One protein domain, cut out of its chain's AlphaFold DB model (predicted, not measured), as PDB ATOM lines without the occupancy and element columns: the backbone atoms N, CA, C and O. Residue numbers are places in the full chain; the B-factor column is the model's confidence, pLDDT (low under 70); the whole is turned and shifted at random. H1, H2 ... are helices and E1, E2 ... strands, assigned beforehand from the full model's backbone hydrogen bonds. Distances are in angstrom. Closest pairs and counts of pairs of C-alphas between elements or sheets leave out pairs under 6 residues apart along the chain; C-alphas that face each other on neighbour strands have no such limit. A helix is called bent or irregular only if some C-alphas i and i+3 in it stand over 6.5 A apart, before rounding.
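Overview. This is residues 57 to 233 of the 234 residues of a protein of Bdellovibrio bacteriovorus (strain ATCC 15356 / DSM 50701 / NCIMB 9529 / HD100) (UniProt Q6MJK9). A long helix, H3, kinked near residue 92, runs through the middle of a mostly helical body; H2 and H8 cross each other on one side of it, H5, H6 and H7 pack round H2, and H4 folds back along the end of H3. On another side of H3, near its residues 97 to 105, is a small two-stranded ribbon, E1 and E2, with E1 the strand nearer to H3 and H9 beyond E2, while H1 lies at the far end of the body from H9. The printed part has 177 residues with nine named helices and two named strands, in the order H1 H2 H3 H4 H5 H6 H7 H8 E1 H9 E2, and the sheet, E1 - E2, is antiparallel. The class is mostly helix, and the whole is compact, with a radius of gyration of the C-alphas of 15.2 A and a rounded outline of 45 by 39 by 33 A.

Along the chain. Find C-alpha 57 at (-5.647, 9.738, 39.635), where H1, residues 57 to 62, begins. Next comes H2, residues 67 to 81, 20.8 A from first to last C-alpha. H3, residues 85 to 111, starts at C-alpha 85, (-29.952, -4.927, 31.146), and spans 36.9 A; it is irregular, with C-alphas 86 and 89 lying 8.2 A apart, and has a kink of 71 degrees near residue 92. Read on through H4, residues 113 to 119, 10.1 A, and H5, residues 122 to 128, 10.4 A, to the short H6, residues 134 to 137, and H7, residues 144 to 148. H8, residues 156 to 172, spans 23.4 A. E1 is residues 185 to 187, H9 residues 207 to 212, and E2 residues 230 to 232, ending at C-alpha 232, (-10.195, -15.568, 32.402).

Arrangement. Start at the hub, H2, which touches H3, H5, H6, H7 and H8. Its C-alphas come closest to H8 at Ala 72 and Ser 163, 4.8 A, at a steep tilt of 48 degrees, opposite ways. H2 and H3 form a helical hairpin, a steep tilt of 41 degrees; H3 touches H2 with residues 94 to 99 alone, closest at the C-alphas of Phe 95 and Gly 79, 5.8 A. H6 touches H2 at the C-alphas of Ala 136 and Ala 77, 5.0 A, and H7 touches H2 at those of Phe 147 and Arg 73, 5.0 A. H3 touches H8 at a shallow tilt of 30 degrees, the same way, closest at the C-alphas of Ala 96 and Ala 166, 4.6 A. Farther along, H3 and H4 make a second helical hairpin, the C-alphas of Ala 109 and Ala 116 being 4.1 A apart, and H5 touches H3 at those of Gly 122 and Val 106, 5.5 A. H1 is close to H5 but not clearly touching, its closest C-alphas being Glu 57 and Phe 128, 6.4 A. Now look at E1 and E2, antiparallel neighbours: N 187 and O 230 are 2.9 A apart and N 230 and O 187 2.8 A, within hydrogen-bond range. The closest C-alphas of H3 and E1 are Gly 101 and His 185, 7.4 A; those of H9 and E2 are Ala 212 and Phe 232, 5.0 A. Every O i to N i+4 pair is within hydrogen-bond range in H1, H2, H4, H5, H7, H8 and H9; in H3 18 of 23 are, and H6 is too short for such a pair.

Size, cuts and confidence. The two C-alphas farthest apart are those of Glu 63 and Asp 207, 44.7 A. The printed part has no cut. Look for the long links at H8 to E1, E1 to H9 and H9 to E2, of 12, 19 and 17 residues. In the last, residues 213 to 214 pair with residues 231 to 232 of E2, antiparallel. The mean pLDDT of the printed part is 92.7, and no printed residue is under 70.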
ATOM      1  N   GLU A  57      -6.673  10.060  38.640       96.12
ATOM      2  CA  GLU A  57      -5.647   9.738  39.635       96.12
ATOM      3  C   GLU A  57      -5.150  10.995  40.367       96.12
ATOM      4  O   GLU A  57      -5.117  11.014  41.596       96.12
ATOM      5  N   GLU A  58      -4.841  12.068  39.634       96.62
ATOM      6  CA  GLU A  58      -4.414  13.349  40.220       96.62
ATOM      7  C   GLU A  58      -5.509  13.964  41.103       96.62
ATOM      8  O   GLU A  58      -5.215  14.457  42.192       96.62
ATOM      9  N   ILE A  59      -6.781  13.873  40.693       96.62
ATOM     10  CA  ILE A  59      -7.918  14.325  41.513       96.62
ATOM     11  C   ILE A  59      -8.009  13.501  42.801       96.62
ATOM     12  O   ILE A  59      -8.130  14.071  43.882       96.62
ATOM     13  N   VAL A  60      -7.916  12.172  42.707       96.19
ATOM     14  CA  VAL A  60      -7.954  11.277  43.875       96.19
ATOM     15  C   VAL A  60      -6.837  11.599  44.868       96.19
ATOM     16  O   VAL A  60      -7.085  11.640  46.072       96.19
ATOM     17  N   GLN A  61      -5.627  11.871  44.373       96.31
ATOM     18  CA  GLN A  61      -4.490  12.266  45.206       96.31
ATOM     19  C   GLN A  61      -4.703  13.646  45.845       96.31
ATOM     20  O   GLN A  61      -4.452  13.812  47.040       96.31
ATOM     21  N   ARG A  62      -5.206  14.627  45.082       96.31
ATOM     22  CA  ARG A  62      -5.490  15.987  45.569       96.31
ATOM     23  C   ARG A  62      -6.556  16.001  46.662       96.31
ATOM     24  O   ARG A  62      -6.381  16.676  47.673       96.31
ATOM     25  N   GLU A  63      -7.637  15.259  46.453       96.56
ATOM     26  CA  GLU A  63      -8.768  15.151  47.384       96.56
ATOM     27  C   GLU A  63      -8.503  14.154  48.523       96.56
ATOM     28  O   GLU A  63      -9.302  14.049  49.450       96.56
ATOM     29  N   LYS A  64      -7.362  13.446  48.485       96.00
ATOM     30  CA  LYS A  64      -6.930  12.467  49.496       96.00
ATOM     31  C   LYS A  64      -7.993  11.404  49.776       96.00
ATOM     32  O   LYS A  64      -8.265  11.080  50.934       96.00
ATOM     33  N   LEU A  65      -8.602  10.866  48.718       96.38
ATOM     34  CA  LEU A  65      -9.597   9.810  48.888       96.38
ATOM     35  C   LEU A  65      -8.951   8.558  49.484       96.38
ATOM     36  O   LEU A  65      -7.806   8.221  49.183       96.38
ATOM     37  N   THR A  66      -9.717   7.857  50.315       96.75
ATOM     38  CA  THR A  66      -9.298   6.580  50.901       96.75
ATOM     39  C   THR A  66      -9.358   5.451  49.873       96.75
ATOM     40  O   THR A  66     -10.164   5.504  48.944       96.75
ATOM     41  N   ASP A  67      -8.585   4.384  50.091       97.88
ATOM     42  CA  ASP A  67      -8.641   3.155  49.283       97.88
ATOM     43  C   ASP A  67     -10.076   2.625  49.123       97.88
ATOM     44  O   ASP A  67     -10.491   2.236  48.028       97.88
ATOM     45  N   PHE A  68     -10.857   2.667  50.207       97.81
ATOM     46  CA  PHE A  68     -12.272   2.300  50.206       97.81
ATOM     47  C   PHE A  68     -13.083   3.133  49.213       97.81
ATOM     48  O   PHE A  68     -13.791   2.582  48.371       97.81
ATOM     49  N   GLU A  69     -12.967   4.459  49.282       97.25
ATOM     50  CA  GLU A  69     -13.737   5.345  48.416       97.25
ATOM     51  C   GLU A  69     -13.300   5.235  46.950       97.25
ATOM     52  O   GLU A  69     -14.150   5.216  46.058       97.25
ATOM     53  N   VAL A  70     -11.997   5.103  46.690       98.12
ATOM     54  CA  VAL A  70     -11.463   4.903  45.334       98.12
ATOM     55  C   VAL A  70     -11.992   3.601  44.734       98.12
ATOM     56  O   VAL A  70     -12.466   3.602  43.594       98.12
ATOM     57  N   LEU A  71     -11.968   2.502  45.495       98.62
ATOM     58  CA  LEU A  71     -12.492   1.218  45.036       98.62
ATOM     59  C   LEU A  71     -14.012   1.264  44.833       98.62
ATOM     60  O   LEU A  71     -14.491   0.791  43.806       98.62
ATOM     61  N   ALA A  72     -14.772   1.873  45.745       98.06
ATOM     62  CA  ALA A  72     -16.223   2.004  45.601       98.06
ATOM     63  C   ALA A  72     -16.606   2.834  44.361       98.06
ATOM     64  O   ALA A  72     -17.474   2.428  43.586       98.06
ATOM     65  N   ARG A  73     -15.920   3.958  44.108       97.88
ATOM     66  CA  ARG A  73     -16.110   4.775  42.892       97.88
ATOM     67  C   ARG A  73     -15.763   4.011  41.623       97.88
ATOM     68  O   ARG A  73     -16.495   4.117  40.640       97.88
ATOM     69  N   LEU A  74     -14.687   3.222  41.645       98.25
ATOM     70  CA  LEU A  74     -14.325   2.355  40.527       98.25
ATOM     71  C   LEU A  74     -15.422   1.329  40.248       98.25
ATOM     72  O   LEU A  74     -15.901   1.252  39.122       98.25
ATOM     73  N   VAL A  75     -15.818   0.558  41.263       97.44
ATOM     74  CA  VAL A  75     -16.831  -0.499  41.131       97.44
ATOM     75  C   VAL A  75     -18.152   0.089  40.646       97.44
ATOM     76  O   VAL A  75     -18.794  -0.500  39.785       97.44
ATOM     77  N   PHE A  76     -18.517   1.282  41.127       96.44
ATOM     78  CA  PHE A  76     -19.702   1.998  40.666       96.44
ATOM     79  C   PHE A  76     -19.624   2.318  39.174       96.44
ATOM     80  O   PHE A  76     -20.476   1.889  38.401       96.44
ATOM     81  N   ALA A  77     -18.595   3.057  38.757       96.00
ATOM     82  CA  ALA A  77     -18.478   3.511  37.378       96.00
ATOM     83  C   ALA A  77     -18.303   2.339  36.403       96.00
ATOM     84  O   ALA A  77     -18.946   2.311  35.355       96.00
ATOM     85  N   GLU A  78     -17.482   1.353  36.764       95.44
ATOM     86  CA  GLU A  78     -17.249   0.161  35.953       95.44
ATOM     87  C   GLU A  78     -18.514  -0.703  35.882       95.44
ATOM     88  O   GLU A  78     -18.927  -1.079  34.786       95.44
ATOM     89  N   GLY A  79     -19.181  -0.937  37.016       94.31
ATOM     90  CA  GLY A  79     -20.433  -1.688  37.098       94.31
ATOM     91  C   GLY A  79     -21.523  -1.084  36.219       94.31
ATOM     92  O   GLY A  79     -22.087  -1.790  35.386       94.31
ATOM     93  N   ILE A  80     -21.745   0.232  36.301       93.19
ATOM     94  CA  ILE A  80     -22.677   0.940  35.408       93.19
ATOM     95  C   ILE A  80     -22.265   0.801  33.941       93.19
ATOM     96  O   ILE A  80     -23.099   0.531  33.079       93.19
ATOM     97  N   SER A  81     -20.971   0.940  33.645       91.56
ATOM     98  CA  SER A  81     -20.474   0.885  32.269       91.56
ATOM     99  C   SER A  81     -20.710  -0.468  31.586       91.56
ATOM    100  O   SER A  81     -20.736  -0.559  30.356       91.56
ATOM    101  N   THR A  82     -20.919  -1.536  32.359       88.88
ATOM    102  CA  THR A  82     -21.245  -2.848  31.798       88.88
ATOM    103  C   THR A  82     -22.633  -2.903  31.148       88.88
ATOM    104  O   THR A  82     -22.816  -3.744  30.279       88.88
ATOM    105  N   ASN A  83     -23.571  -2.009  31.494       80.50
ATOM    106  CA  ASN A  83     -24.946  -1.943  30.971       80.50
ATOM    107  C   ASN A  83     -25.640  -3.315  30.834       80.50
ATOM    108  O   ASN A  83     -26.066  -3.724  29.751       80.50
ATOM    109  N   LEU A  84     -25.700  -4.064  31.937       71.19
ATOM    110  CA  LEU A  84     -26.184  -5.444  31.978       71.19
ATOM    111  C   LEU A  84     -27.723  -5.571  32.000       71.19
ATOM    112  O   LEU A  84     -28.246  -6.384  32.753       71.19
ATOM    113  N   ASP A  85     -28.473  -4.868  31.149       82.44
ATOM    114  CA  ASP A  85     -29.952  -4.927  31.146       82.44
ATOM    115  C   ASP A  85     -30.492  -6.368  31.038       82.44
ATOM    116  O   ASP A  85     -31.360  -6.801  31.798       82.44
ATOM    117  N   LYS A  86     -29.903  -7.168  30.137       79.44
ATOM    118  CA  LYS A  86     -30.241  -8.593  29.944       79.44
ATOM    119  C   LYS A  86     -29.706  -9.515  31.047       79.44
ATOM    120  O   LYS A  86     -30.048 -10.694  31.100       79.44
ATOM    121  N   CYS A  87     -28.844  -8.987  31.903       84.94
ATOM    122  CA  CYS A  87     -28.095  -9.703  32.927       84.94
ATOM    123  C   CYS A  87     -28.311  -9.089  34.321       84.94
ATOM    124  O   CYS A  87     -27.536  -9.368  35.233       84.94
ATOM    125  N   SER A  88     -29.381  -8.307  34.496       85.88
ATOM    126  CA  SER A  88     -29.705  -7.545  35.711       85.88
ATOM    127  C   SER A  88     -29.847  -8.424  36.955       85.88
ATOM    128  O   SER A  88     -29.492  -8.027  38.059       85.88
ATOM    129  N   LYS A  89     -30.243  -9.691  36.783       88.00
ATOM    130  CA  LYS A  89     -30.265 -10.685  37.872       88.00
ATOM    131  C   LYS A  89     -28.894 -10.970  38.507       88.00
ATOM    132  O   LYS A  89     -28.838 -11.646  39.529       88.00
ATOM    133  N   TYR A  90     -27.804 -10.526  37.884       87.88
ATOM    134  CA  TYR A  90     -26.436 -10.695  38.367       87.88
ATOM    135  C   TYR A  90     -25.820  -9.397  38.907       87.88
ATOM    136  O   TYR A  90     -24.621  -9.387  39.157       87.88
ATOM    137  N   GLU A  91     -26.587  -8.314  39.071       88.62
ATOM    138  CA  GLU A  91     -26.076  -6.996  39.488       88.62
ATOM    139  C   GLU A  91     -25.238  -7.046  40.772       88.62
ATOM    140  O   GLU A  91     -24.074  -6.652  40.752       88.62
ATOM    141  N   ASP A  92     -25.780  -7.586  41.866       87.88
ATOM    142  CA  ASP A  92     -25.069  -7.671  43.148       87.88
ATOM    143  C   ASP A  92     -23.736  -8.405  42.997       87.88
ATOM    144  O   ASP A  92     -22.673  -7.933  43.413       87.88
ATOM    145  N   SER A  93     -23.790  -9.564  42.344       88.81
ATOM    146  CA  SER A  93     -22.622 -10.402  42.162       88.81
ATOM    147  C   SER A  93     -21.614  -9.734  41.204       88.81
ATOM    148  O   SER A  93     -20.408  -9.833  41.446       88.81
ATOM    149  N   LEU A  94     -22.060  -9.024  40.156       91.19
ATOM    150  CA  LEU A  94     -21.199  -8.286  39.222       91.19
ATOM    151  C   LEU A  94     -20.348  -7.270  39.984       91.19
ATOM    152  O   LEU A  94     -19.125  -7.259  39.834       91.19
ATOM    153  N   PHE A  95     -20.981  -6.440  40.812       94.12
ATOM    154  CA  PHE A  95     -20.292  -5.401  41.576       94.12
ATOM    155  C   PHE A  95     -19.276  -6.026  42.542       94.12
ATOM    156  O   PHE A  95     -18.124  -5.592  42.596       94.12
ATOM    157  N   ALA A  96     -19.650  -7.121  43.214       93.56
ATOM    158  CA  ALA A  96     -18.718  -7.902  44.027       93.56
ATOM    159  C   ALA A  96     -17.539  -8.445  43.194       93.56
ATOM    160  O   ALA A  96     -16.383  -8.338  43.602       93.56
ATOM    161  N   SER A  97     -17.803  -8.990  42.003       93.00
ATOM    162  CA  SER A  97     -16.780  -9.571  41.123       93.00
ATOM    163  C   SER A  97     -15.722  -8.559  40.686       93.00
ATOM    164  O   SER A  97     -14.543  -8.905  40.619       93.00
ATOM    165  N   LEU A  98     -16.123  -7.305  40.461       95.56
ATOM    166  CA  LEU A  98     -15.225  -6.208  40.113       95.56
ATOM    167  C   LEU A  98     -14.255  -5.909  41.258       95.56
ATOM    168  O   LEU A  98     -13.042  -5.871  41.041       95.56
ATOM    169  N   ALA A  99     -14.771  -5.767  42.482       97.12
ATOM    170  CA  ALA A  99     -13.948  -5.507  43.662       97.12
ATOM    171  C   ALA A  99     -12.977  -6.668  43.945       97.12
ATOM    172  O   ALA A  99     -11.780  -6.457  44.157       97.12
ATOM    173  N   TRP A 100     -13.462  -7.909  43.856       96.62
ATOM    174  CA  TRP A 100     -12.635  -9.107  44.009       96.62
ATOM    175  C   TRP A 100     -11.581  -9.259  42.910       96.62
ATOM    176  O   TRP A 100     -10.452  -9.672  43.181       96.62
ATOM    177  N   GLY A 101     -11.919  -8.891  41.675       96.56
ATOM    178  CA  GLY A 101     -10.993  -8.872  40.548       96.56
ATOM    179  C   GLY A 101      -9.850  -7.880  40.733       96.56
ATOM    180  O   GLY A 101      -8.695  -8.211  40.451       96.56
ATOM    181  N   VAL A 102     -10.147  -6.688  41.260       97.94
ATOM    182  CA  VAL A 102      -9.123  -5.705  41.648       97.94
ATOM    183  C   VAL A 102      -8.188  -6.307  42.696       97.94
ATOM    184  O   VAL A 102      -6.973  -6.274  42.508       97.94
ATOM    185  N   GLN A 103      -8.728  -6.930  43.746       97.88
ATOM    186  CA  GLN A 103      -7.913  -7.548  44.799       97.88
ATOM    187  C   GLN A 103      -7.045  -8.705  44.297       97.88
ATOM    188  O   GLN A 103      -5.888  -8.815  44.695       97.88
ATOM    189  N   ASN A 104      -7.541  -9.529  43.369       97.44
ATOM    190  CA  ASN A 104      -6.718 -10.558  42.729       97.44
ATOM    191  C   ASN A 104      -5.507  -9.948  42.015       97.44
ATOM    192  O   ASN A 104      -4.383 -10.430  42.171       97.44
ATOM    193  N   ARG A 105      -5.713  -8.858  41.263       97.88
ATOM    194  CA  ARG A 105      -4.624  -8.143  40.581       97.88
ATOM    195  C   ARG A 105      -3.634  -7.531  41.574       97.88
ATOM    196  O   ARG A 105      -2.433  -7.651  41.346       97.88
ATOM    197  N   VAL A 106      -4.115  -6.934  42.672       97.62
ATOM    198  CA  VAL A 106      -3.269  -6.380  43.748       97.62
ATOM    199  C   VAL A 106      -2.407  -7.478  44.367       97.62
ATOM    200  O   VAL A 106      -1.181  -7.379  44.339       97.62
ATOM    201  N   ALA A 107      -3.024  -8.569  44.824       96.88
ATOM    202  CA  ALA A 107      -2.317  -9.678  45.461       96.88
ATOM    203  C   ALA A 107      -1.263 -10.309  44.533       96.88
ATOM    204  O   ALA A 107      -0.152 -10.627  44.961       96.88
ATOM    205  N   LEU A 108      -1.574 -10.467  43.241       96.06
ATOM    206  CA  LEU A 108      -0.614 -10.977  42.257       96.06
ATOM    207  C   LEU A 108       0.543 -10.008  42.008       96.06
ATOM    208  O   LEU A 108       1.691 -10.448  41.894       96.06
ATOM    209  N   ALA A 109       0.260  -8.708  41.917       96.88
ATOM    210  CA  ALA A 109       1.274  -7.678  41.726       96.88
ATOM    211  C   ALA A 109       2.228  -7.566  42.921       96.88
ATOM    212  O   ALA A 109       3.427  -7.360  42.728       96.88
ATOM    213  N   GLU A 110       1.722  -7.735  44.139       95.94
ATOM    214  CA  GLU A 110       2.531  -7.751  45.360       95.94
ATOM    215  C   GLU A 110       3.383  -9.016  45.469       95.94
ATOM    216  O   GLU A 110       4.542  -8.946  45.877       95.94
ATOM    217  N   ALA A 111       2.848 -10.161  45.042       96.00
ATOM    218  CA  ALA A 111       3.559 -11.431  45.091       96.00
ATOM    219  C   ALA A 111       4.649 -11.568  44.014       96.00
ATOM    220  O   ALA A 111       5.626 -12.289  44.228       96.00
ATOM    221  N   GLN A 112       4.490 -10.950  42.833       94.88
ATOM    222  CA  GLN A 112       5.407 -11.158  41.704       94.88
ATOM    223  C   GLN A 112       5.701  -9.868  40.910       94.88
ATOM    224  O   GLN A 112       4.787  -9.267  40.336       94.88
ATOM    225  N   PRO A 113       6.986  -9.506  40.703       95.00
ATOM    226  CA  PRO A 113       7.367  -8.290  39.974       95.00
ATOM    227  C   PRO A 113       6.827  -8.187  38.540       95.00
ATOM    228  O   PRO A 113       6.571  -7.088  38.047       95.00
ATOM    229  N   ARG A 114       6.639  -9.321  37.848       95.44
ATOM    230  CA  ARG A 114       6.068  -9.334  36.489       95.44
ATOM    231  C   ARG A 114       4.633  -8.802  36.467       95.44
ATOM    232  O   ARG A 114       4.288  -8.025  35.580       95.44
ATOM    233  N   TYR A 115       3.835  -9.143  37.479       96.12
ATOM    234  CA  TYR A 115       2.452  -8.694  37.590       96.12
ATOM    235  C   TYR A 115       2.364  -7.253  38.091       96.12
ATOM    236  O   TYR A 115       1.495  -6.523  37.633       96.12
ATOM    237  N   ALA A 116       3.323  -6.775  38.894       96.06
ATOM    238  CA  ALA A 116       3.430  -5.346  39.204       96.06
ATOM    239  C   ALA A 116       3.644  -4.489  37.942       96.06
ATOM    240  O   ALA A 116       3.085  -3.399  37.825       96.06
ATOM    241  N   LYS A 117       4.409  -4.984  36.955       95.56
ATOM    242  CA  LYS A 117       4.567  -4.300  35.658       95.56
ATOM    243  C   LYS A 117       3.281  -4.325  34.829       95.56
ATOM    244  O   LYS A 117       2.969  -3.322  34.183       95.56
ATOM    245  N   GLN A 118       2.556  -5.442  34.847       95.38
ATOM    246  CA  GLN A 118       1.328  -5.642  34.071       95.38
ATOM    247  C   GLN A 118       0.128  -4.888  34.656       95.38
ATOM    248  O   GLN A 118      -0.505  -4.104  33.952       95.38
ATOM    249  N   PHE A 119      -0.171  -5.106  35.934       96.44
ATOM    250  CA  PHE A 119      -1.352  -4.570  36.603       96.44
ATOM    251  C   PHE A 119      -1.082  -3.241  37.301       96.44
ATOM    252  O   PHE A 119      -1.983  -2.426  37.346       96.44
ATOM    253  N   GLY A 120       0.142  -2.973  37.757       97.00
ATOM    254  CA  GLY A 120       0.446  -1.858  38.661       97.00
ATOM    255  C   GLY A 120       0.628  -2.341  40.104       97.00
ATOM    256  O   GLY A 120       0.230  -3.454  40.438       97.00
ATOM    257  N   LYS A 121       1.288  -1.538  40.949       96.12
ATOM    258  CA  LYS A 121       1.589  -1.891  42.348       96.12
ATOM    259  C   LYS A 121       0.578  -1.250  43.300       96.12
ATOM    260  O   LYS A 121       0.359  -0.044  43.220       96.12
ATOM    261  N   GLY A 122       0.043  -2.041  44.230       97.12
ATOM    262  CA  GLY A 122      -0.967  -1.593  45.193       97.12
ATOM    263  C   GLY A 122      -2.305  -1.249  44.532       97.12
ATOM    264  O   GLY A 122      -2.449  -1.321  43.310       97.12
ATOM    265  N   LEU A 123      -3.289  -0.857  45.342       97.88
ATOM    266  CA  LEU A 123      -4.655  -0.611  44.877       97.88
ATOM    267  C   LEU A 123      -4.714   0.486  43.803       97.88
ATOM    268  O   LEU A 123      -5.154   0.232  42.686       97.88
ATOM    269  N   HIS A 124      -4.203   1.679  44.105       97.56
ATOM    270  CA  HIS A 124      -4.198   2.805  43.165       97.56
ATOM    271  C   HIS A 124      -3.454   2.461  41.871       97.56
ATOM    272  O   HIS A 124      -3.951   2.736  40.779       97.56
ATOM    273  N   GLY A 125      -2.303   1.788  41.983       97.44
ATOM    274  CA  GLY A 125      -1.540   1.353  40.822       97.44
ATOM    275  C   GLY A 125      -2.334   0.405  39.930       97.44
ATOM    276  O   GLY A 125      -2.257   0.550  38.717       97.44
ATOM    277  N   VAL A 126      -3.121  -0.513  40.500       98.00
ATOM    278  CA  VAL A 126      -4.013  -1.407  39.741       98.00
ATOM    279  C   VAL A 126      -5.154  -0.651  39.062       98.00
ATOM    280  O   VAL A 126      -5.453  -0.905  37.895       98.00
ATOM    281  N   ILE A 127      -5.784   0.282  39.773       98.12
ATOM    282  CA  ILE A 127      -6.960   1.019  39.293       98.12
ATOM    283  C   ILE A 127      -6.600   1.991  38.163       98.12
ATOM    284  O   ILE A 127      -7.284   2.043  37.141       98.12
ATOM    285  N   PHE A 128      -5.509   2.742  38.316       97.19
ATOM    286  CA  PHE A 128      -5.120   3.790  37.365       97.19
ATOM    287  C   PHE A 128      -4.133   3.319  36.296       97.19
ATOM    288  O   PHE A 128      -3.796   4.073  35.378       97.19
ATOM    289  N   LYS A 129      -3.709   2.050  36.331       96.69
ATOM    290  CA  LYS A 129      -2.913   1.474  35.249       96.69
ATOM    291  C   LYS A 129      -3.661   1.587  33.925       96.69
ATOM    292  O   LYS A 129      -4.773   1.084  33.746       96.69
ATOM    293  N   LYS A 130      -2.984   2.202  32.953       92.38
ATOM    294  CA  LYS A 130      -3.459   2.338  31.575       92.38
ATOM    295  C   LYS A 130      -4.006   1.004  31.053       92.38
ATOM    296  O   LYS A 130      -3.318  -0.011  31.132       92.38
ATOM    297  N   ALA A 131      -5.201   1.049  30.464       88.88
ATOM    298  CA  ALA A 131      -5.921  -0.083  29.876       88.88
ATOM    299  C   ALA A 131      -6.577  -1.093  30.839       88.88
ATOM    300  O   ALA A 131      -7.227  -2.004  30.338       88.88
ATOM    301  N   GLN A 132      -6.496  -0.934  32.169       90.94
ATOM    302  CA  GLN A 132      -7.201  -1.832  33.106       90.94
ATOM    303  C   GLN A 132      -8.696  -1.509  33.231       90.94
ATOM    304  O   GLN A 132      -9.527  -2.397  33.076       90.94
ATOM    305  N   PHE A 133      -9.023  -0.241  33.501       94.50
ATOM    306  CA  PHE A 133     -10.383   0.234  33.795       94.50
ATOM    307  C   PHE A 133     -10.708   1.509  33.011       94.50
ATOM    308  O   PHE A 133     -11.263   2.477  33.528       94.50
ATOM    309  N   ASN A 134     -10.297   1.545  31.739       90.88
ATOM    310  CA  ASN A 134     -10.491   2.713  30.877       90.88
ATOM    311  C   ASN A 134     -11.928   3.274  30.893       90.88
ATOM    312  O   ASN A 134     -12.043   4.500  30.888       90.88
ATOM    313  N   PRO A 135     -12.998   2.458  30.934       90.75
ATOM    314  CA  PRO A 135     -14.355   2.980  31.056       90.75
ATOM    315  C   PRO A 135     -14.531   3.861  32.293       90.75
ATOM    316  O   PRO A 135     -14.952   5.011  32.178       90.75
ATOM    317  N   ALA A 136     -14.139   3.365  33.461       93.81
ATOM    318  CA  ALA A 136     -14.323   4.064  34.722       93.81
ATOM    319  C   ALA A 136     -13.338   5.222  34.963       93.81
ATOM    320  O   ALA A 136     -13.708   6.196  35.611       93.81
ATOM    321  N   VAL A 137     -12.089   5.156  34.477       94.00
ATOM    322  CA  VAL A 137     -11.048   6.132  34.888       94.00
ATOM    323  C   VAL A 137     -10.430   6.960  33.761       94.00
ATOM    324  O   VAL A 137      -9.756   7.955  34.033       94.00
ATOM    325  N   SER A 138     -10.645   6.605  32.490       91.06
ATOM    326  CA  SER A 138     -10.083   7.379  31.375       91.06
ATOM    327  C   SER A 138     -10.786   8.720  31.230       91.06
ATOM    328  O   SER A 138     -12.003   8.770  31.086       91.06
ATOM    329  N   LYS A 139     -10.012   9.806  31.113       86.88
ATOM    330  CA  LYS A 139     -10.529  11.169  30.904       86.88
ATOM    331  C   LYS A 139     -11.540  11.294  29.758       86.88
ATOM    332  O   LYS A 139     -12.380  12.184  29.803       86.88
ATOM    333  N   LYS A 140     -11.410  10.457  28.722       86.31
ATOM    334  CA  LYS A 140     -12.241  10.496  27.507       86.31
ATOM    335  C   LYS A 140     -13.530   9.679  27.622       86.31
ATOM    336  O   LYS A 140     -14.378   9.785  26.745       86.31
ATOM    337  N   SER A 141     -13.663   8.842  28.649       89.12
ATOM    338  CA  SER A 141     -14.842   8.000  28.828       89.12
ATOM    339  C   SER A 141     -15.993   8.798  29.436       89.12
ATOM    340  O   SER A 141     -15.792   9.540  30.400       89.12
ATOM    341  N   SER A 142     -17.211   8.601  28.927       87.38
ATOM    342  CA  SER A 142     -18.430   9.152  29.529       87.38
ATOM    343  C   SER A 142     -18.653   8.630  30.951       87.38
ATOM    344  O   SER A 142     -19.057   9.400  31.820       87.38
ATOM    345  N   TYR A 143     -18.301   7.369  31.224       91.94
ATOM    346  CA  TYR A 143     -18.436   6.758  32.550       91.94
ATOM    347  C   TYR A 143     -17.412   7.285  33.565       91.94
ATOM    348  O   TYR A 143     -17.627   7.169  34.769       91.94
ATOM    349  N   SER A 144     -16.344   7.954  33.114       93.25
ATOM    350  CA  SER A 144     -15.374   8.572  34.030       93.25
ATOM    351  C   SER A 144     -15.947   9.730  34.844       93.25
ATOM    352  O   SER A 144     -15.436  10.034  35.922       93.25
ATOM    353  N   LYS A 145     -17.040  10.342  34.369       93.12
ATOM    354  CA  LYS A 145     -17.806  11.334  35.131       93.12
ATOM    355  C   LYS A 145     -18.491  10.697  36.335       93.12
ATOM    356  O   LYS A 145     -18.435  11.261  37.419       93.12
ATOM    357  N   LEU A 146     -19.019   9.482  36.177       94.81
ATOM    358  CA  LEU A 146     -19.666   8.737  37.261       94.81
ATOM    359  C   LEU A 146     -18.678   8.293  38.343       94.81
ATOM    360  O   LEU A 146     -19.058   8.189  39.503       94.81
ATOM    361  N   PHE A 147     -17.404   8.091  38.001       96.62
ATOM    362  CA  PHE A 147     -16.355   7.887  39.004       96.62
ATOM    363  C   PHE A 147     -16.176   9.133  39.892       96.62
ATOM    364  O   PHE A 147     -16.038   9.030  41.115       96.62
ATOM    365  N   LEU A 148     -16.207  10.330  39.293       95.69
ATOM    366  CA  LEU A 148     -16.049  11.603  40.006       95.69
ATOM    367  C   LEU A 148     -17.332  12.049  40.721       95.69
ATOM    368  O   LEU A 148     -17.250  12.618  41.809       95.69
ATOM    369  N   CYS A 149     -18.502  11.768  40.154       95.38
ATOM    370  CA  CYS A 149     -19.802  12.186  40.672       95.38
ATOM    371  C   CYS A 149     -20.846  11.062  40.521       95.38
ATOM    372  O   CYS A 149     -21.671  11.095  39.606       95.38
ATOM    373  N   PRO A 150     -20.840  10.049  41.413       95.12
ATOM    374  CA  PRO A 150     -21.802   8.945  41.361       95.12
ATOM    375  C   PRO A 150     -23.270   9.390  41.371       95.12
ATOM    376  O   PRO A 150     -24.103   8.748  40.735       95.12
ATOM    377  N   SER A 151     -23.590  10.509  42.034       93.88
ATOM    378  CA  SER A 151     -24.956  11.035  42.147       93.88
ATOM    379  C   SER A 151     -25.584  11.508  40.834       93.88
ATOM    380  O   SER A 151     -26.788  11.739  40.802       93.88
ATOM    381  N   GLU A 152     -24.808  11.653  39.754       93.38
ATOM    382  CA  GLU A 152     -25.351  11.962  38.421       93.38
ATOM    383  C   GLU A 152     -26.139  10.790  37.811       93.38
ATOM    384  O   GLU A 152     -26.924  10.992  36.884       93.38
ATOM    385  N   HIS A 153     -25.964   9.563  38.312       92.88
ATOM    386  CA  HIS A 153     -26.725   8.415  37.826       92.88
ATOM    387  C   HIS A 153     -28.132   8.361  38.462       92.88
ATOM    388  O   HIS A 153     -28.239   8.425  39.687       92.88
ATOM    389  N   PRO A 154     -29.225   8.133  37.703       93.12
ATOM    390  CA  PRO A 154     -30.587   8.104  38.260       93.12
ATOM    391  C   PRO A 154     -30.804   7.071  39.374       93.12
ATOM    392  O   PRO A 154     -31.604   7.275  40.279       93.12
ATOM    393  N   GLN A 155     -30.074   5.955  39.319       92.38
ATOM    394  CA  GLN A 155     -30.135   4.872  40.308       92.38
ATOM    395  C   GLN A 155     -28.907   4.851  41.232       92.38
ATOM    396  O   GLN A 155     -28.500   3.785  41.697       92.38
ATOM    397  N   TRP A 156     -28.267   6.004  41.460       93.12
ATOM    398  CA  TRP A 156     -26.993   6.052  42.180       93.12
ATOM    399  C   TRP A 156     -27.070   5.423  43.569       93.12
ATOM    400  O   TRP A 156     -26.143   4.718  43.931       93.12
ATOM    401  N   GLN A 157     -28.162   5.607  44.320       94.25
ATOM    402  CA  GLN A 157     -28.287   5.071  45.682       94.25
ATOM    403  C   GLN A 157     -28.102   3.554  45.700       94.25
ATOM    404  O   GLN A 157     -27.221   3.042  46.384       94.25
ATOM    405  N   LYS A 158     -28.875   2.847  44.868       93.56
ATOM    406  CA  LYS A 158     -28.810   1.388  44.743       93.56
ATOM    407  C   LYS A 158     -27.394   0.925  44.405       93.56
ATOM    408  O   LYS A 158     -26.822   0.102  45.112       93.56
ATOM    409  N   PHE A 159     -26.825   1.453  43.325       94.56
ATOM    410  CA  PHE A 159     -25.526   0.986  42.843       94.56
ATOM    411  C   PHE A 159     -24.371   1.425  43.740       94.56
ATOM    412  O   PHE A 159     -23.380   0.713  43.850       94.56
ATOM    413  N   TRP A 160     -24.500   2.558  44.427       96.00
ATOM    414  CA  TRP A 160     -23.516   3.014  45.401       96.00
ATOM    415  C   TRP A 160     -23.481   2.108  46.631       96.00
ATOM    416  O   TRP A 160     -22.391   1.760  47.082       96.00
ATOM    417  N   GLU A 161     -24.634   1.653  47.132       95.31
ATOM    418  CA  GLU A 161     -24.671   0.656  48.211       95.31
ATOM    419  C   GLU A 161     -24.004  -0.660  47.798       95.31
ATOM    420  O   GLU A 161     -23.180  -1.192  48.548       95.31
ATOM    421  N   LEU A 162     -24.279  -1.152  46.584       95.00
ATOM    422  CA  LEU A 162     -23.617  -2.349  46.055       95.00
ATOM    423  C   LEU A 162     -22.101  -2.161  45.951       95.00
ATOM    424  O   LEU A 162     -21.341  -3.026  46.388       95.00
ATOM    425  N   SER A 163     -21.651  -1.016  45.439       96.75
ATOM    426  CA  SER A 163     -20.227  -0.694  45.326       96.75
ATOM    427  C   SER A 163     -19.527  -0.585  46.672       96.75
ATOM    428  O   SER A 163     -18.425  -1.109  46.822       96.75
ATOM    429  N   LYS A 164     -20.152   0.070  47.659       96.62
ATOM    430  CA  LYS A 164     -19.617   0.163  49.023       96.62
ATOM    431  C   LYS A 164     -19.490  -1.217  49.645       96.62
ATOM    432  O   LYS A 164     -18.421  -1.549  50.143       96.62
ATOM    433  N   LYS A 165     -20.546  -2.032  49.574       95.62
ATOM    434  CA  LYS A 165     -20.537  -3.404  50.098       95.62
ATOM    435  C   LYS A 165     -19.426  -4.233  49.452       95.62
ATOM    436  O   LYS A 165     -18.675  -4.897  50.159       95.62
ATOM    437  N   ALA A 166     -19.293  -4.160  48.129       96.44
ATOM    438  CA  ALA A 166     -18.254  -4.868  47.391       96.44
ATOM    439  C   ALA A 166     -16.840  -4.402  47.785       96.44
ATOM    440  O   ALA A 166     -15.966  -5.233  48.030       96.44
ATOM    441  N   ALA A 167     -16.614  -3.088  47.878       97.81
ATOM    442  CA  ALA A 167     -15.328  -2.516  48.273       97.81
ATOM    443  C   ALA A 167     -14.954  -2.870  49.721       97.81
ATOM    444  O   ALA A 167     -13.812  -3.250  49.980       97.81
ATOM    445  N   ASP A 168     -15.917  -2.792  50.640       96.81
ATOM    446  CA  ASP A 168     -15.753  -3.144  52.052       96.81
ATOM    447  C   ASP A 168     -15.336  -4.608  52.212       96.81
ATOM    448  O   ASP A 168     -14.285  -4.904  52.779       96.81
ATOM    449  N   GLN A 169     -16.099  -5.527  51.606       95.12
ATOM    450  CA  GLN A 169     -15.772  -6.951  51.611       95.12
ATOM    451  C   GLN A 169     -14.373  -7.202  51.029       95.12
ATOM    452  O   GLN A 169     -13.586  -7.942  51.625       95.12
ATOM    453  N   ALA A 170     -14.049  -6.561  49.903       96.44
ATOM    454  CA  ALA A 170     -12.779  -6.726  49.209       96.44
ATOM    455  C   ALA A 170     -11.564  -6.281  50.028       96.44
ATOM    456  O   ALA A 170     -10.545  -6.971  50.032       96.44
ATOM    457  N   LEU A 171     -11.675  -5.151  50.727       97.06
ATOM    458  CA  LEU A 171     -10.575  -4.569  51.494       97.06
ATOM    459  C   LEU A 171     -10.444  -5.177  52.892       97.06
ATOM    460  O   LEU A 171      -9.329  -5.450  53.334       97.06
ATOM    461  N   LEU A 172     -11.559  -5.418  53.587       95.62
ATOM    462  CA  LEU A 172     -11.540  -5.930  54.962       95.62
ATOM    463  C   LEU A 172     -11.378  -7.450  55.033       95.62
ATOM    464  O   LEU A 172     -10.893  -7.981  56.037       95.62
ATOM    465  N   HIS A 173     -11.814  -8.173  54.000       94.75
ATOM    466  CA  HIS A 173     -11.849  -9.634  54.001       94.75
ATOM    467  C   HIS A 173     -11.277 -10.272  52.721       94.75
ATOM    468  O   HIS A 173     -11.921 -11.159  52.150       94.75
ATOM    469  N   PRO A 174     -10.051  -9.919  52.282       92.44
ATOM    470  CA  PRO A 174      -9.442 -10.460  51.059       92.44
ATOM    471  C   PRO A 174      -9.340 -11.997  51.038       92.44
ATOM    472  O   PRO A 174      -9.411 -12.621  49.982       92.44
ATOM    473  N   GLN A 175      -9.233 -12.641  52.202       91.94
ATOM    474  CA  GLN A 175      -9.216 -14.099  52.362       91.94
ATOM    475  C   GLN A 175     -10.557 -14.782  52.056       91.94
ATOM    476  O   GLN A 175     -10.582 -15.992  51.844       91.94
ATOM    477  N   LYS A 176     -11.666 -14.032  52.056       93.31
ATOM    478  CA  LYS A 176     -13.008 -14.533  51.719       93.31
ATOM    479  C   LYS A 176     -13.334 -14.383  50.233       93.31
ATOM    480  O   LYS A 176     -14.471 -14.640  49.850       93.31
ATOM    481  N   ASN A 177     -12.367 -13.966  49.412       93.00
ATOM    482  CA  ASN A 177     -12.570 -13.791  47.983       93.00
ATOM    483  C   ASN A 177     -13.078 -15.104  47.347       93.00
ATOM    484  O   ASN A 177     -12.350 -16.102  47.354       93.00
ATOM    485  N   PRO A 178     -14.311 -15.129  46.806       91.50
ATOM    486  CA  PRO A 178     -14.891 -16.327  46.211       91.50
ATOM    487  C   PRO A 178     -14.323 -16.626  44.816       91.50
ATOM    488  O   PRO A 178     -14.541 -17.714  44.285       91.50
ATOM    489  N   LEU A 179     -13.605 -15.678  44.202       92.19
ATOM    490  CA  LEU A 179     -12.947 -15.889  42.922       92.19
ATOM    491  C   LEU A 179     -11.672 -16.723  43.098       92.19
ATOM    492  O   LEU A 179     -10.873 -16.459  44.000       92.19
ATOM    493  N   PRO A 180     -11.392 -17.661  42.176       92.00
ATOM    494  CA  PRO A 180     -10.055 -18.218  42.053       92.00
ATOM    495  C   PRO A 180      -9.031 -17.086  41.914       92.00
ATOM    496  O   PRO A 180      -9.227 -16.169  41.118       92.00
ATOM    497  N   LYS A 181      -7.915 -17.166  42.648       91.69
ATOM    498  CA  LYS A 181      -6.861 -16.128  42.641       91.69
ATOM    499  C   LYS A 181      -6.296 -15.838  41.245       91.69
ATOM    500  O   LYS A 181      -5.732 -14.776  41.018       91.69
ATOM    501  N   SER A 182      -6.423 -16.794  40.327       91.94
ATOM    502  CA  SER A 182      -5.992 -16.677  38.938       91.94
ATOM    503  C   SER A 182      -6.966 -15.894  38.052       91.94
ATOM    504  O   SER A 182      -6.573 -15.513  36.957       91.94
ATOM    505  N   VAL A 183      -8.209 -15.639  38.486       94.75
ATOM    506  CA  VAL A 183      -9.162 -14.802  37.742       94.75
ATOM    507  C   VAL A 183      -8.689 -13.357  37.804       94.75
ATOM    508  O   VAL A 183      -8.789 -12.698  38.841       94.75
ATOM    509  N   THR A 184      -8.186 -12.865  36.679       94.19
ATOM    510  CA  THR A 184      -7.619 -11.517  36.557       94.19
ATOM    511  C   THR A 184      -8.290 -10.693  35.470       94.19
ATOM    512  O   THR A 184      -8.108  -9.477  35.444       94.19
ATOM    513  N   HIS A 185      -9.067 -11.308  34.579       94.62
ATOM    514  CA  HIS A 185      -9.716 -10.628  33.462       94.62
ATOM    515  C   HIS A 185     -11.192 -11.017  33.368       94.62
ATOM    516  O   HIS A 185     -11.566 -12.167  33.605       94.62
ATOM    517  N   PHE A 186     -12.005 -10.029  33.004       93.38
ATOM    518  CA  PHE A 186     -13.456 -10.113  32.925       93.38
ATOM    519  C   PHE A 186     -13.875  -9.536  31.581       93.38
ATOM    520  O   PHE A 186     -13.425  -8.451  31.211       93.38
ATOM    521  N   TYR A 187     -14.712 -10.258  30.851       92.69
ATOM    522  CA  TYR A 187     -15.322  -9.773  29.620       92.69
ATOM    523  C   TYR A 187     -16.839  -9.847  29.750       92.69
ATOM    524  O   TYR A 187     -17.371 -10.822  30.282       92.69
ATOM    525  N   TYR A 188     -17.524  -8.813  29.268       91.69
ATOM    526  CA  TYR A 188     -18.970  -8.645  29.386       91.69
ATOM    527  C   TYR A 188     -19.585  -8.646  27.984       91.69
ATOM    528  O   TYR A 188     -19.691  -7.579  27.382       91.69
ATOM    529  N   PRO A 189     -19.976  -9.807  27.423       90.81
ATOM    530  CA  PRO A 189     -20.389  -9.893  26.019       90.81
ATOM    531  C   PRO A 189     -21.619  -9.052  25.664       90.81
ATOM    532  O   PRO A 189     -21.770  -8.656  24.514       90.81
ATOM    533  N   GLN A 190     -22.503  -8.791  26.633       87.75
ATOM    534  CA  GLN A 190     -23.694  -7.953  26.435       87.75
ATOM    535  C   GLN A 190     -23.459  -6.468  26.736       87.75
ATOM    536  O   GLN A 190     -24.396  -5.681  26.629       87.75
ATOM    537  N   SER A 191     -22.245  -6.073  27.130       87.12
ATOM    538  CA  SER A 191     -21.973  -4.673  27.438       87.12
ATOM    539  C   SER A 191     -22.013  -3.808  26.186       87.12
ATOM    540  O   SER A 191     -21.558  -4.215  25.121       87.12
ATOM    541  N   THR A 192     -22.458  -2.559  26.334       83.19
ATOM    542  CA  THR A 192     -22.334  -1.522  25.292       83.19
ATOM    543  C   THR A 192     -20.882  -1.255  24.890       83.19
ATOM    544  O   THR A 192     -20.625  -0.662  23.846       83.19
ATOM    545  N   GLN A 193     -19.931  -1.709  25.705       83.62
ATOM    546  CA  GLN A 193     -18.495  -1.595  25.480       83.62
ATOM    547  C   GLN A 193     -17.882  -2.845  24.842       83.62
ATOM    548  O   GLN A 193     -16.687  -2.861  24.537       83.62
ATOM    549  N   ALA A 194     -18.669  -3.907  24.661       88.94
ATOM    550  CA  ALA A 194     -18.214  -5.122  24.014       88.94
ATOM    551  C   ALA A 194     -17.967  -4.868  22.522       88.94
ATOM    552  O   ALA A 194     -18.786  -4.276  21.821       88.94
ATOM    553  N   THR A 195     -16.832  -5.345  22.016       88.75
ATOM    554  CA  THR A 195     -16.540  -5.326  20.582       88.75
ATOM    555  C   THR A 195     -17.104  -6.568  19.898       88.75
ATOM    556  O   THR A 195     -17.136  -7.645  20.497       88.75
ATOM    557  N   ASN A 196     -17.484  -6.436  18.625       87.62
ATOM    558  CA  ASN A 196     -17.803  -7.566  17.756       87.62
ATOM    559  C   ASN A 196     -16.908  -7.522  16.498       87.62
ATOM    560  O   ASN A 196     -17.069  -6.601  15.694       87.62
ATOM    561  N   PRO A 197     -15.962  -8.466  16.322       88.81
ATOM    562  CA  PRO A 197     -15.676  -9.602  17.208       88.81
ATOM    563  C   PRO A 197     -15.057  -9.177  18.560       88.81
ATOM    564  O   PRO A 197     -14.544  -8.055  18.679       88.81
ATOM    565  N   PRO A 198     -15.082 -10.049  19.588       93.25
ATOM    566  CA  PRO A 198     -14.405  -9.790  20.856       93.25
ATOM    567  C   PRO A 198     -12.913  -9.504  20.674       93.25
ATOM    568  O   PRO A 198     -12.278  -9.940  19.711       93.25
ATOM    569  N   VAL A 199     -12.328  -8.798  21.640       91.56
ATOM    570  CA  VAL A 199     -10.871  -8.629  21.725       91.56
ATOM    571  C   VAL A 199     -10.174  -9.991  21.768       91.56
ATOM    572  O   VAL A 199     -10.697 -10.942  22.338       91.56
ATOM    573  N   ALA A 200      -8.971 -10.094  21.197       92.62
ATOM    574  CA  ALA A 200      -8.314 -11.384  20.949       92.62
ATOM    575  C   ALA A 200      -8.144 -12.283  22.193       92.62
ATOM    576  O   ALA A 200      -8.158 -13.504  22.066       92.62
ATOM    577  N   TRP A 201      -7.988 -11.696  23.385       93.44
ATOM    578  CA  TRP A 201      -7.892 -12.444  24.644       93.44
ATOM    579  C   TRP A 201      -9.258 -12.931  25.167       93.44
ATOM    580  O   TRP A 201      -9.312 -13.858  25.961       93.44
ATOM    581  N   ALA A 202     -10.368 -12.353  24.712       94.38
ATOM    582  CA  ALA A 202     -11.725 -12.775  25.065       94.38
ATOM    583  C   ALA A 202     -12.420 -13.575  23.945       94.38
ATOM    584  O   ALA A 202     -13.487 -14.144  24.160       94.38
ATOM    585  N   ASP A 203     -11.841 -13.631  22.743       94.94
ATOM    586  CA  ASP A 203     -12.413 -14.353  21.605       94.94
ATOM    587  C   ASP A 203     -12.297 -15.869  21.800       94.94
ATOM    588  O   ASP A 203     -11.266 -16.474  21.506       94.94
ATOM    589  N   LEU A 204     -13.388 -16.498  22.246       93.06
ATOM    590  CA  LEU A 204     -13.478 -17.943  22.469       93.06
ATOM    591  C   LEU A 204     -13.318 -18.789  21.196       93.06
ATOM    592  O   LEU A 204     -13.333 -20.013  21.299       93.06
ATOM    593  N   ASN A 205     -13.118 -18.200  20.013       93.75
ATOM    594  CA  ASN A 205     -12.662 -18.929  18.827       93.75
ATOM    595  C   ASN A 205     -11.140 -19.142  18.817       93.75
ATOM    596  O   ASN A 205     -10.660 -20.060  18.152       93.75
ATOM    597  N   LYS A 206     -10.378 -18.352  19.583       93.44
ATOM    598  CA  LYS A 206      -8.919 -18.457  19.724       93.44
ATOM    599  C   LYS A 206      -8.542 -19.438  20.830       93.44
ATOM    600  O   LYS A 206      -9.053 -19.375  21.945       93.44
ATOM    601  N   ASP A 207      -7.563 -20.296  20.560       94.62
ATOM    602  CA  ASP A 207      -7.134 -21.325  21.519       94.62
ATOM    603  C   ASP A 207      -6.572 -20.746  22.820       94.62
ATOM    604  O   ASP A 207      -6.794 -21.309  23.889       94.62
ATOM    605  N   ALA A 208      -5.882 -19.605  22.751       92.62
ATOM    606  CA  ALA A 208      -5.369 -18.927  23.939       92.62
ATOM    607  C   ALA A 208      -6.502 -18.481  24.879       92.62
ATOM    608  O   ALA A 208      -6.421 -18.713  26.083       92.62
ATOM    609  N   ALA A 209      -7.576 -17.902  24.335       93.50
ATOM    610  CA  ALA A 209      -8.750 -17.503  25.107       93.50
ATOM    611  C   ALA A 209      -9.497 -18.722  25.660       93.50
ATOM    612  O   ALA A 209      -9.807 -18.758  26.846       93.50
ATOM    613  N   LYS A 210      -9.701 -19.772  24.849       94.06
ATOM    614  CA  LYS A 210     -10.334 -21.027  25.302       94.06
ATOM    615  C   LYS A 210      -9.600 -21.666  26.483       94.06
ATOM    616  O   LYS A 210     -10.255 -22.188  27.378       94.06
ATOM    617  N   LYS A 211      -8.261 -21.642  26.476       93.75
ATOM    618  CA  LYS A 211      -7.423 -22.185  27.560       93.75
ATOM    619  C   LYS A 211      -7.481 -21.338  28.830       93.75
ATOM    620  O   LYS A 211      -7.426 -21.898  29.917       93.75
ATOM    621  N   ALA A 212      -7.576 -20.016  28.693       94.75
ATOM    622  CA  ALA A 212      -7.664 -19.096  29.825       94.75
ATOM    623  C   ALA A 212      -9.084 -18.991  30.410       94.75
ATOM    624  O   ALA A 212      -9.243 -18.568  31.552       94.75
ATOM    625  N   PHE A 213     -10.110 -19.342  29.635       95.44
ATOM    626  CA  PHE A 213     -11.512 -19.198  30.004       95.44
ATOM    627  C   PHE A 213     -11.954 -20.159  31.118       95.44
ATOM    628  O   PHE A 213     -11.721 -21.367  31.059       95.44
ATOM    629  N   MET A 214     -12.674 -19.629  32.109       92.38
ATOM    630  CA  MET A 214     -13.121 -20.362  33.294       92.38
ATOM    631  C   MET A 214     -14.649 -20.548  33.296       92.38
ATOM    632  O   MET A 214     -15.400 -19.612  33.559       92.38
ATOM    633  N   LYS A 215     -15.115 -21.780  33.032       82.12
ATOM    634  CA  LYS A 215     -16.533 -22.127  32.759       82.12
ATOM    635  C   LYS A 215     -17.459 -22.234  33.983       82.12
ATOM    636  O   LYS A 215     -18.679 -22.326  33.815       82.12
ATOM    637  N   ASP A 216     -16.907 -22.233  35.196       78.38
ATOM    638  CA  ASP A 216     -17.619 -22.619  36.427       78.38
ATOM    639  C   ASP A 216     -17.332 -21.694  37.621       78.38
ATOM    640  O   ASP A 216     -17.371 -22.114  38.778       78.38
ATOM    641  N   VAL A 217     -17.043 -20.415  37.366       84.19
ATOM    642  CA  VAL A 217     -16.827 -19.446  38.449       84.19
ATOM    643  C   VAL A 217     -18.153 -19.148  39.155       84.19
ATOM    644  O   VAL A 217     -19.136 -18.747  38.525       84.19
ATOM    645  N   LYS A 218     -18.174 -19.348  40.477       82.38
ATOM    646  CA  LYS A 218     -19.298 -19.008  41.357       82.38
ATOM    647  C   LYS A 218     -18.902 -17.867  42.282       82.38
ATOM    648  O   LYS A 218     -17.833 -17.911  42.880       82.38
ATOM    649  N   ILE A 219     -19.783 -16.887  42.440       79.12
ATOM    650  CA  ILE A 219     -19.625 -15.791  43.402       79.12
ATOM    651  C   ILE A 219     -20.865 -15.793  44.279       79.12
ATOM    652  O   ILE A 219     -21.974 -15.763  43.758       79.12
ATOM    653  N   GLU A 220     -20.673 -15.908  45.594       74.19
ATOM    654  CA  GLU A 220     -21.774 -15.975  46.570       74.19
ATOM    655  C   GLU A 220     -22.816 -17.068  46.242       74.19
ATOM    656  O   GLU A 220     -24.016 -16.895  46.407       74.19
ATOM    657  N   GLY A 221     -22.357 -18.218  45.732       77.12
ATOM    658  CA  GLY A 221     -23.227 -19.331  45.325       77.12
ATOM    659  C   GLY A 221     -23.870 -19.169  43.941       77.12
ATOM    660  O   GLY A 221     -24.340 -20.159  43.377       77.12
ATOM    661  N   THR A 222     -23.804 -17.980  43.342       81.50
ATOM    662  CA  THR A 222     -24.355 -17.684  42.017       81.50
ATOM    663  C   THR A 222     -23.369 -18.062  40.920       81.50
ATOM    664  O   THR A 222     -22.232 -17.588  40.885       81.50
ATOM    665  N   ARG A 223     -23.806 -18.924  39.997       84.00
ATOM    666  CA  ARG A 223     -23.086 -19.214  38.751       84.00
ATOM    667  C   ARG A 223     -23.521 -18.219  37.679       84.00
ATOM    668  O   ARG A 223     -24.711 -18.121  37.388       84.00
ATOM    669  N   TYR A 224     -22.567 -17.537  37.058       80.19
ATOM    670  CA  TYR A 224     -22.870 -16.620  35.960       80.19
ATOM    671  C   TYR A 224     -23.137 -17.354  34.658       80.19
ATOM    672  O   TYR A 224     -22.521 -18.380  34.361       80.19
ATOM    673  N   SER A 225     -24.020 -16.772  33.848       85.12
ATOM    674  CA  SER A 225     -24.066 -17.108  32.430       85.12
ATOM    675  C   SER A 225     -22.832 -16.534  31.743       85.12
ATOM    676  O   SER A 225     -22.525 -15.352  31.909       85.12
ATOM    677  N   ASN A 226     -22.189 -17.348  30.908       87.31
ATOM    678  CA  ASN A 226     -21.077 -16.929  30.050       87.31
ATOM    679  C   ASN A 226     -21.500 -15.905  28.985       87.31
ATOM    680  O   ASN A 226     -20.654 -15.296  28.337       87.31
ATOM    681  N   GLU A 227     -22.806 -15.725  28.788       87.50
ATOM    682  CA  GLU A 227     -23.355 -14.642  27.976       87.50
ATOM    683  C   GLU A 227     -23.261 -13.298  28.707       87.50
ATOM    684  O   GLU A 227     -23.144 -12.268  28.056       87.50
ATOM    685  N   CYS A 228     -23.268 -13.303  30.044       87.75
ATOM    686  CA  CYS A 228     -23.257 -12.103  30.878       87.75
ATOM    687  C   CYS A 228     -21.851 -11.704  31.316       87.75
ATOM    688  O   CYS A 228     -21.450 -10.558  31.128       87.75
ATOM    689  N   ILE A 229     -21.105 -12.647  31.897       90.69
ATOM    690  CA  ILE A 229     -19.739 -12.420  32.370       90.69
ATOM    691  C   ILE A 229     -18.892 -13.634  32.011       90.69
ATOM    692  O   ILE A 229     -19.263 -14.773  32.290       90.69
ATOM    693  N   GLN A 230     -17.736 -13.377  31.413       93.19
ATOM    694  CA  GLN A 230     -16.717 -14.372  31.115       93.19
ATOM    695  C   GLN A 230     -15.472 -14.083  31.949       93.19
ATOM    696  O   GLN A 230     -14.970 -12.959  31.953       93.19
ATOM    697  N   PHE A 231     -14.972 -15.106  32.640       94.50
ATOM    698  CA  PHE A 231     -13.812 -15.011  33.523       94.50
ATOM    699  C   PHE A 231     -12.601 -15.680  32.877       94.50
ATOM    700  O   PHE A 231     -12.726 -16.778  32.328       94.50
ATOM    701  N   PHE A 232     -11.432 -15.049  32.980       95.69
ATOM    702  CA  PHE A 232     -10.195 -15.568  32.402       95.69
ATOM    703  C   PHE A 232      -9.020 -15.508  33.380       95.69
ATOM    704  O   PHE A 232      -8.903 -14.570  34.179       95.69
ATOM    705  N   SER A 233      -8.120 -16.487  33.255       93.25
ATOM    706  CA  SER A 233      -6.839 -16.533  33.958       93.25
ATOM    707  C   SER A 233      -5.653 -16.347  33.013       93.25
ATOM    708  O   SER A 233      -5.311 -17.262  32.258       93.25
TER     709      SER A 233